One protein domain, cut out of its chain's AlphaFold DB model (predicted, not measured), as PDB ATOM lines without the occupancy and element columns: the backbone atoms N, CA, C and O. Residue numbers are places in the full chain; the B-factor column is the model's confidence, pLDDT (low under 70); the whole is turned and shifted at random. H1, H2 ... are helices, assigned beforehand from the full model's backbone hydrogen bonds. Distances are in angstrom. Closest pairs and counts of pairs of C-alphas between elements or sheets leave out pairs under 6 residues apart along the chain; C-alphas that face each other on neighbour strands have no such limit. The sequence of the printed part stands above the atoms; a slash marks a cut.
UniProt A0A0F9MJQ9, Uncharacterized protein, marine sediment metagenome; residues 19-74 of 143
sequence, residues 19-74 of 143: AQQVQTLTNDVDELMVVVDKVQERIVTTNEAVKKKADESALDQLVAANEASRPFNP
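What this domain is: This is residues 19 to 74 of the 143 residues of an uncharacterized protein of marine sediment metagenome (UniProt A0A0F9MJQ9). A long, nearly straight helix, H1, makes the length of the model, and a short helix, H2, folds back on its last part, so that the two form a lopsided helical hairpin. Residues 19 to 41 of H1 stick out as a long free arm, while the body is the hairpin end, 33 residues spanning 26 by 16 by 8 A. The printed part has 56 residues with two named helices, H1 then H2, and no named strand; its class is all helix. It is extended, with a radius of gyration of the C-alphas of 16.9 A, and its outline is a rod of 56 by 21 by 12 A.

Where its parts are: Find C-alpha 19 at (195.973, 61.254, 3.564), where H1 begins; from there residues 19 to 51 run 47.5 A to C-alpha 51 at (159.445, 31.119, 7.458). Then look at residues 58 to 69, which are H2, 16.6 A long and ending at C-alpha 69 at (173.268, 27.908, 8.212).

How they stand to each other: Look first at residues 42 to 51 of H1, the part with which it touches H2. The closest C-alphas of the two helices are those of Val 50 and Gln 61, 5.1 A apart. Their lines stand at a steep tilt of 40 degrees, and they run opposite ways, as a helical hairpin with a short link of 6 residues. In the backbones of H1 and H2, every O i to N i+4 pair is within hydrogen-bond range.

The domain as a whole: The two C-alphas farthest apart are those of Ala 19 and Ser 57, at 56.2 A. The printed part runs from residue 19 to residue 74 without a cut, and residues 70 to 74 follow H2. The mean pLDDT of the printed part is 89.5, and at residue 20 you will find the one value under 70.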
ATOM      1  N   ALA A  19     196.639  61.864   4.721       71.38
ATOM      2  CA  ALA A  19     195.973  61.254   3.564       71.38
ATOM      3  C   ALA A  19     196.012  59.709   3.612       71.38
ATOM      4  O   ALA A  19     195.054  59.057   3.214       71.38
ATOM      5  N   GLN A  20     197.075  59.134   4.189       69.12
ATOM      6  CA  GLN A  20     197.187  57.698   4.453       69.12
ATOM      7  C   GLN A  20     196.153  57.186   5.464       69.12
ATOM      8  O   GLN A  20     195.532  56.168   5.200       69.12
ATOM      9  N   GLN A  21     195.908  57.889   6.574       71.56
ATOM     10  CA  GLN A  21     194.873  57.503   7.548       71.56
ATOM     11  C   GLN A  21     193.465  57.582   6.958       71.56
ATOM     12  O   GLN A  21     192.634  56.728   7.255       71.56
ATOM     13  N   VAL A  22     193.199  58.578   6.107       76.88
ATOM     14  CA  VAL A  22     191.920  58.677   5.388       76.88
ATOM     15  C   VAL A  22     191.760  57.498   4.432       76.88
ATOM     16  O   VAL A  22     190.702  56.887   4.399       76.88
ATOM     17  N   GLN A  23     192.818  57.127   3.710       73.12
ATOM     18  CA  GLN A  23     192.771  56.033   2.746       73.12
ATOM     19  C   GLN A  23     192.646  54.653   3.407       73.12
ATOM     20  O   GLN A  23     191.889  53.820   2.922       73.12
ATOM     21  N   THR A  24     193.322  54.422   4.537       81.06
ATOM     22  CA  THR A  24     193.118  53.215   5.353       81.06
ATOM     23  C   THR A  24     191.687  53.148   5.873       81.06
ATOM     24  O   THR A  24     191.037  52.129   5.697       81.06
ATOM     25  N   LEU A  25     191.155  54.250   6.413       82.38
ATOM     26  CA  LEU A  25     189.782  54.283   6.911       82.38
ATOM     27  C   LEU A  25     188.752  54.042   5.798       82.38
ATOM     28  O   LEU A  25     187.761  53.359   6.029       82.38
ATOM     29  N   THR A  26     188.972  54.580   4.595       82.44
ATOM     30  CA  THR A  26     188.115  54.295   3.435       82.44
ATOM     31  C   THR A  26     188.138  52.810   3.080       82.44
ATOM     32  O   THR A  26     187.074  52.220   2.926       82.44
ATOM     33  N   ASN A  27     189.319  52.189   3.032       84.25
ATOM     34  CA  ASN A  27     189.439  50.758   2.749       84.25
ATOM     35  C   ASN A  27     188.766  49.896   3.832       84.25
ATOM     36  O   ASN A  27     188.075  48.936   3.502       84.25
ATOM     37  N   ASP A  28     188.930  50.257   5.107       86.19
ATOM     38  CA  ASP A  28     188.315  49.545   6.233       86.19
ATOM     39  C   ASP A  28     186.781  49.646   6.182       86.19
ATOM     40  O   ASP A  28     186.075  48.677   6.466       86.19
ATOM     41  N   VAL A  29     186.245  50.812   5.800       86.25
ATOM     42  CA  VAL A  29     184.800  51.009   5.607       86.25
ATOM     43  C   VAL A  29     184.287  50.165   4.440       86.25
ATOM     44  O   VAL A  29     183.256  49.508   4.592       86.25
ATOM     45  N   ASP A  30     185.003  50.128   3.316       88.81
ATOM     46  CA  ASP A  30     184.627  49.314   2.155       88.81
ATOM     47  C   ASP A  30     184.630  47.812   2.495       88.81
ATOM     48  O   ASP A  30     183.691  47.087   2.152       88.81
ATOM     49  N   GLU A  31     185.638  47.334   3.228       89.50
ATOM     50  CA  GLU A  31     185.700  45.942   3.686       89.50
ATOM     51  C   GLU A  31     184.557  45.618   4.658       89.50
ATOM     52  O   GLU A  31     183.898  44.579   4.532       89.50
ATOM     53  N   LEU A  32     184.264  46.526   5.592       89.44
ATOM     54  CA  LEU A  32     183.166  46.356   6.534       89.44
ATOM     55  C   LEU A  32     181.814  46.291   5.818       89.44
ATOM     56  O   LEU A  32     180.986  45.453   6.176       89.44
ATOM     57  N   MET A  33     181.592  47.117   4.792       86.81
ATOM     58  CA  MET A  33     180.366  47.074   3.991       86.81
ATOM     59  C   MET A  33     180.183  45.711   3.314       86.81
ATOM     60  O   MET A  33     179.109  45.120   3.412       86.81
ATOM     61  N   VAL A  34     181.247  45.142   2.739       92.25
ATOM     62  CA  VAL A  34     181.206  43.792   2.147       92.25
ATOM     63  C   VAL A  34     180.877  42.720   3.192       92.25
ATOM     64  O   VAL A  34     180.154  41.761   2.907       92.25
ATOM     65  N   VAL A  35     181.411  42.842   4.410       89.94
ATOM     66  CA  VAL A  35     181.092  41.914   5.506       89.94
ATOM     67  C   VAL A  35     179.632  42.054   5.932       89.94
ATOM     68  O   VAL A  35     178.965  41.037   6.135       89.94
ATOM     69  N   VAL A  36     179.119  43.281   6.037       91.00
ATOM     70  CA  VAL A  36     177.716  43.548   6.379       91.00
ATOM     71  C   VAL A  36     176.781  42.931   5.345       91.00
ATOM     72  O   VAL A  36     175.852  42.229   5.743       91.00
ATOM     73  N   ASP A  37     177.054  43.099   4.051       92.94
ATOM     74  CA  ASP A  37     176.241  42.513   2.981       92.94
ATOM     75  C   ASP A  37     176.196  40.983   3.083       92.94
ATOM     76  O   ASP A  37     175.123  40.374   3.057       92.94
ATOM     77  N   LYS A  38     177.350  40.346   3.325       90.62
ATOM     78  CA  LYS A  38     177.429  38.891   3.544       90.62
ATOM     79  C   LYS A  38     176.647  38.442   4.776       90.62
ATOM     80  O   LYS A  38     176.045  37.371   4.768       90.62
ATOM     81  N   VAL A  39     176.674  39.212   5.864       92.00
ATOM     82  CA  VAL A  39     175.911  38.889   7.079       92.00
ATOM     83  C   VAL A  39     174.412  39.054   6.837       92.00
ATOM     84  O   VAL A  39     173.640  38.192   7.257       92.00
ATOM     85  N   GLN A  40     173.993  40.104   6.129       91.94
ATOM     86  CA  GLN A  40     172.592  40.300   5.761       91.94
ATOM     87  C   GLN A  40     172.075  39.145   4.904       91.94
ATOM     88  O   GLN A  40     171.020  38.597   5.216       91.94
ATOM     89  N   GLU A  41     172.835  38.715   3.894       92.94
ATOM     90  CA  GLU A  41     172.473  37.571   3.053       92.94
ATOM     91  C   GLU A  41     172.269  36.301   3.895       92.94
ATOM     92  O   GLU A  41     171.215  35.667   3.820       92.94
ATOM     93  N   ARG A  42     173.210  35.986   4.795       92.25
ATOM     94  CA  ARG A  42     173.109  34.834   5.714       92.25
ATOM     95  C   ARG A  42     171.865  34.895   6.602       92.25
ATOM     96  O   ARG A  42     171.203  33.875   6.811       92.25
ATOM     97  N   ILE A  43     171.543  36.078   7.131       91.88
ATOM     98  CA  ILE A  43     170.345  36.299   7.955       91.88
ATOM     99  C   ILE A  43     169.082  36.088   7.122       91.88
ATOM    100  O   ILE A  43     168.155  35.427   7.590       91.88
ATOM    101  N   VAL A  44     169.036  36.614   5.895       94.50
ATOM    102  CA  VAL A  44     167.892  36.446   4.989       94.50
ATOM    103  C   VAL A  44     167.680  34.970   4.669       94.50
ATOM    104  O   VAL A  44     166.580  34.471   4.894       94.50
ATOM    105  N   THR A  45     168.721  34.241   4.256       93.56
ATOM    106  CA  THR A  45     168.627  32.802   3.957       93.56
ATOM    107  C   THR A  45     168.121  31.999   5.157       93.56
ATOM    108  O   THR A  45     167.224  31.165   5.017       93.56
ATOM    109  N   THR A  46     168.646  32.280   6.353       92.38
ATOM    110  CA  THR A  46     168.223  31.594   7.584       92.38
ATOM    111  C   THR A  46     166.765  31.913   7.922       92.38
ATOM    112  O   THR A  46     165.976  31.011   8.202       92.38
ATOM    113  N   ASN A  47     166.366  33.185   7.838       93.75
ATOM    114  CA  ASN A  47     164.993  33.610   8.108       93.75
ATOM    115  C   ASN A  47     163.989  33.043   7.099       93.75
ATOM    116  O   ASN A  47     162.872  32.695   7.477       93.75
ATOM    117  N   GLU A  48     164.351  32.946   5.820       95.19
ATOM    118  CA  GLU A  48     163.491  32.334   4.806       95.19
ATOM    119  C   GLU A  48     163.274  30.844   5.067       95.19
ATOM    120  O   GLU A  48     162.149  30.360   4.929       95.19
ATOM    121  N   ALA A  49     164.315  30.121   5.487       93.56
ATOM    122  CA  ALA A  49     164.192  28.717   5.864       93.56
ATOM    123  C   ALA A  49     163.244  28.527   7.059       93.56
ATOM    124  O   ALA A  49     162.373  27.659   7.013       93.56
ATOM    125  N   VAL A  50     163.336  29.394   8.074       93.75
ATOM    126  CA  VAL A  50     162.414  29.393   9.223       93.75
ATOM    127  C   VAL A  50     160.983  29.719   8.797       93.75
ATOM    128  O   VAL A  50     160.050  29.021   9.188       93.75
ATOM    129  N   LYS A  51     160.782  30.734   7.946       94.81
ATOM    130  CA  LYS A  51     159.445  31.119   7.458       94.81
ATOM    131  C   LYS A  51     158.746  29.997   6.694       94.81
ATOM    132  O   LYS A  51     157.540  29.837   6.844       94.81
ATOM    133  N   LYS A  52     159.483  29.192   5.921       93.69
ATOM    134  CA  LYS A  52     158.927  28.011   5.228       93.69
ATOM    135  C   LYS A  52     158.404  26.937   6.188       93.69
ATOM    136  O   LYS A  52     157.653  26.070   5.761       93.69
ATOM    137  N   LYS A  53     158.800  26.999   7.461       93.06
ATOM    138  CA  LYS A  53     158.451  26.063   8.534       93.06
ATOM    139  C   LYS A  53     157.617  26.711   9.643       93.06
ATOM    140  O   LYS A  53     157.483  26.134  10.716       93.06
ATOM    141  N   ALA A  54     157.050  27.896   9.402       89.69
ATOM    142  CA  ALA A  54     156.356  28.679  10.427       89.69
ATOM    143  C   ALA A  54     155.162  27.946  11.072       89.69
ATOM    144  O   ALA A  54     154.914  28.132  12.261       89.69
ATOM    145  N   ASP A  55     154.469  27.096  10.308       93.12
ATOM    146  CA  ASP A  55     153.320  26.310  10.783       93.12
ATOM    147  C   ASP A  55     153.722  24.956  11.404       93.12
ATOM    148  O   ASP A  55     152.873  24.216  11.905       93.12
ATOM    149  N   GLU A  56     155.012  24.610  11.368       92.12
ATOM    150  CA  GLU A  56     155.555  23.384  11.953       92.12
ATOM    151  C   GLU A  56     156.045  23.617  13.391       92.12
ATOM    152  O   GLU A  56     155.983  24.726  13.936       92.12
ATOM    153  N   SER A  57     156.513  22.555  14.052       89.62
ATOM    154  CA  SER A  57     156.954  22.659  15.439       89.62
ATOM    155  C   SER A  57     158.178  23.574  15.571       89.62
ATOM    156  O   SER A  57     158.969  23.741  14.643       89.62
ATOM    157  N   ALA A  58     158.390  24.134  16.766       89.12
ATOM    158  CA  ALA A  58     159.578  24.946  17.035       89.12
ATOM    159  C   ALA A  58     160.888  24.177  16.766       89.12
ATOM    160  O   ALA A  58     161.893  24.775  16.392       89.12
ATOM    161  N   LEU A  59     160.875  22.847  16.922       91.38
ATOM    162  CA  LEU A  59     162.015  21.997  16.601       91.38
ATOM    163  C   LEU A  59     162.281  21.956  15.089       91.38
ATOM    164  O   LEU A  59     163.431  22.099  14.685       91.38
ATOM    165  N   ASP A  60     161.241  21.837  14.261       90.00
ATOM    166  CA  ASP A  60     161.372  21.825  12.797       90.00
ATOM    167  C   ASP A  60     161.905  23.165  12.269       90.00
ATOM    168  O   ASP A  60     162.743  23.206  11.367       90.00
ATOM    169  N   GLN A  61     161.483  24.269  12.890       92.44
ATOM    170  CA  GLN A  61     161.997  25.608  12.593       92.44
ATOM    171  C   GLN A  61     163.491  25.739  12.931       92.44
ATOM    172  O   GLN A  61     164.254  26.299  12.144       92.44
ATOM    173  N   LEU A  62     163.927  25.194  14.073       92.62
ATOM    174  CA  LEU A  62     165.336  25.195  14.481       92.62
ATOM    175  C   LEU A  62     166.203  24.306  13.586       92.62
ATOM    176  O   LEU A  62     167.317  24.698  13.241       92.62
ATOM    177  N   VAL A  63     165.693  23.140  13.176       93.19
ATOM    178  CA  VAL A  63     166.377  22.265  12.213       93.19
ATOM    179  C   VAL A  63     166.558  22.993  10.883       93.19
ATOM    180  O   VAL A  63     167.675  23.050  10.377       93.19
ATOM    181  N   ALA A  64     165.510  23.636  10.362       93.19
ATOM    182  CA  ALA A  64     165.586  24.380   9.105       93.19
ATOM    183  C   ALA A  64     166.542  25.582   9.174       93.19
ATOM    184  O   ALA A  64     167.297  25.823   8.232       93.19
ATOM    185  N   ALA A  65     166.557  26.314  10.294       93.12
ATOM    186  CA  ALA A  65     167.528  27.383  10.524       93.12
ATOM    187  C   ALA A  65     168.966  26.844  10.514       93.12
ATOM    188  O   ALA A  65     169.851  27.413   9.872       93.12
ATOM    189  N   ASN A  66     169.198  25.724  11.202       94.62
ATOM    190  CA  ASN A  66     170.513  25.110  11.289       94.62
ATOM    191  C   ASN A  66     170.989  24.573   9.928       94.62
ATOM    192  O   ASN A  66     172.131  24.823   9.539       94.62
ATOM    193  N   GLU A  67     170.113  23.916   9.165       93.75
ATOM    194  CA  GLU A  67     170.400  23.450   7.803       93.75
ATOM    195  C   GLU A  67     170.747  24.602   6.857       93.75
ATOM    196  O   GLU A  67     171.759  24.538   6.160       93.75
ATOM    197  N   ALA A  68     169.962  25.683   6.883       94.44
ATOM    198  CA  ALA A  68     170.231  26.884   6.095       94.44
ATOM    199  C   ALA A  68     171.561  27.551   6.475       94.44
ATOM    200  O   ALA A  68     172.206  28.175   5.632       94.44
ATOM    201  N   SER A  69     171.995  27.381   7.728       93.94
ATOM    202  CA  SER A  69     173.268  27.908   8.212       93.94
ATOM    203  C   SER A  69     174.494  27.070   7.835       93.94
ATOM    204  O   SER A  69     175.606  27.595   7.877       93.94
ATOM    205  N   ARG A  70     174.332  25.800   7.418       93.06
ATOM    206  CA  ARG A  70     175.447  24.863   7.134       93.06
ATOM    207  C   ARG A  70     176.591  25.444   6.291       93.06
ATOM    208  O   ARG A  70     177.736  25.178   6.638       93.06
ATOM    209  N   PRO A  71     176.355  26.232   5.220       93.00
ATOM    210  CA  PRO A  71     177.446  26.743   4.387       93.00
ATOM    211  C   PRO A  71     178.404  27.704   5.107       93.00
ATOM    212  O   PRO A  71     179.502  27.951   4.617       93.00
ATOM    213  N   PHE A  72     177.994  28.279   6.242       90.88
ATOM    214  CA  PHE A  72     178.765  29.288   6.974       90.88
ATOM    215  C   PHE A  72     178.830  29.051   8.490       90.88
ATOM    216  O   PHE A  72     179.523  29.792   9.187       90.88
ATOM    217  N   ASN A  73     178.128  28.040   9.005       90.88
ATOM    218  CA  ASN A  73     178.142  27.636  10.402       90.88
ATOM    219  C   ASN A  73     178.983  26.357  10.570       90.88
ATOM    220  O   ASN A  73     178.517  25.277  10.201       90.88
ATOM    221  N   PRO A  74     180.188  26.444  11.162       93.06
ATOM    222  CA  PRO A  74     181.037  25.276  11.377       93.06
ATOM    223  C   PRO A  74     180.486  24.316  12.438       93.06
ATOM    224  O   PRO A  74     180.977  23.200  12.524       93.06
TER     225      PRO A  74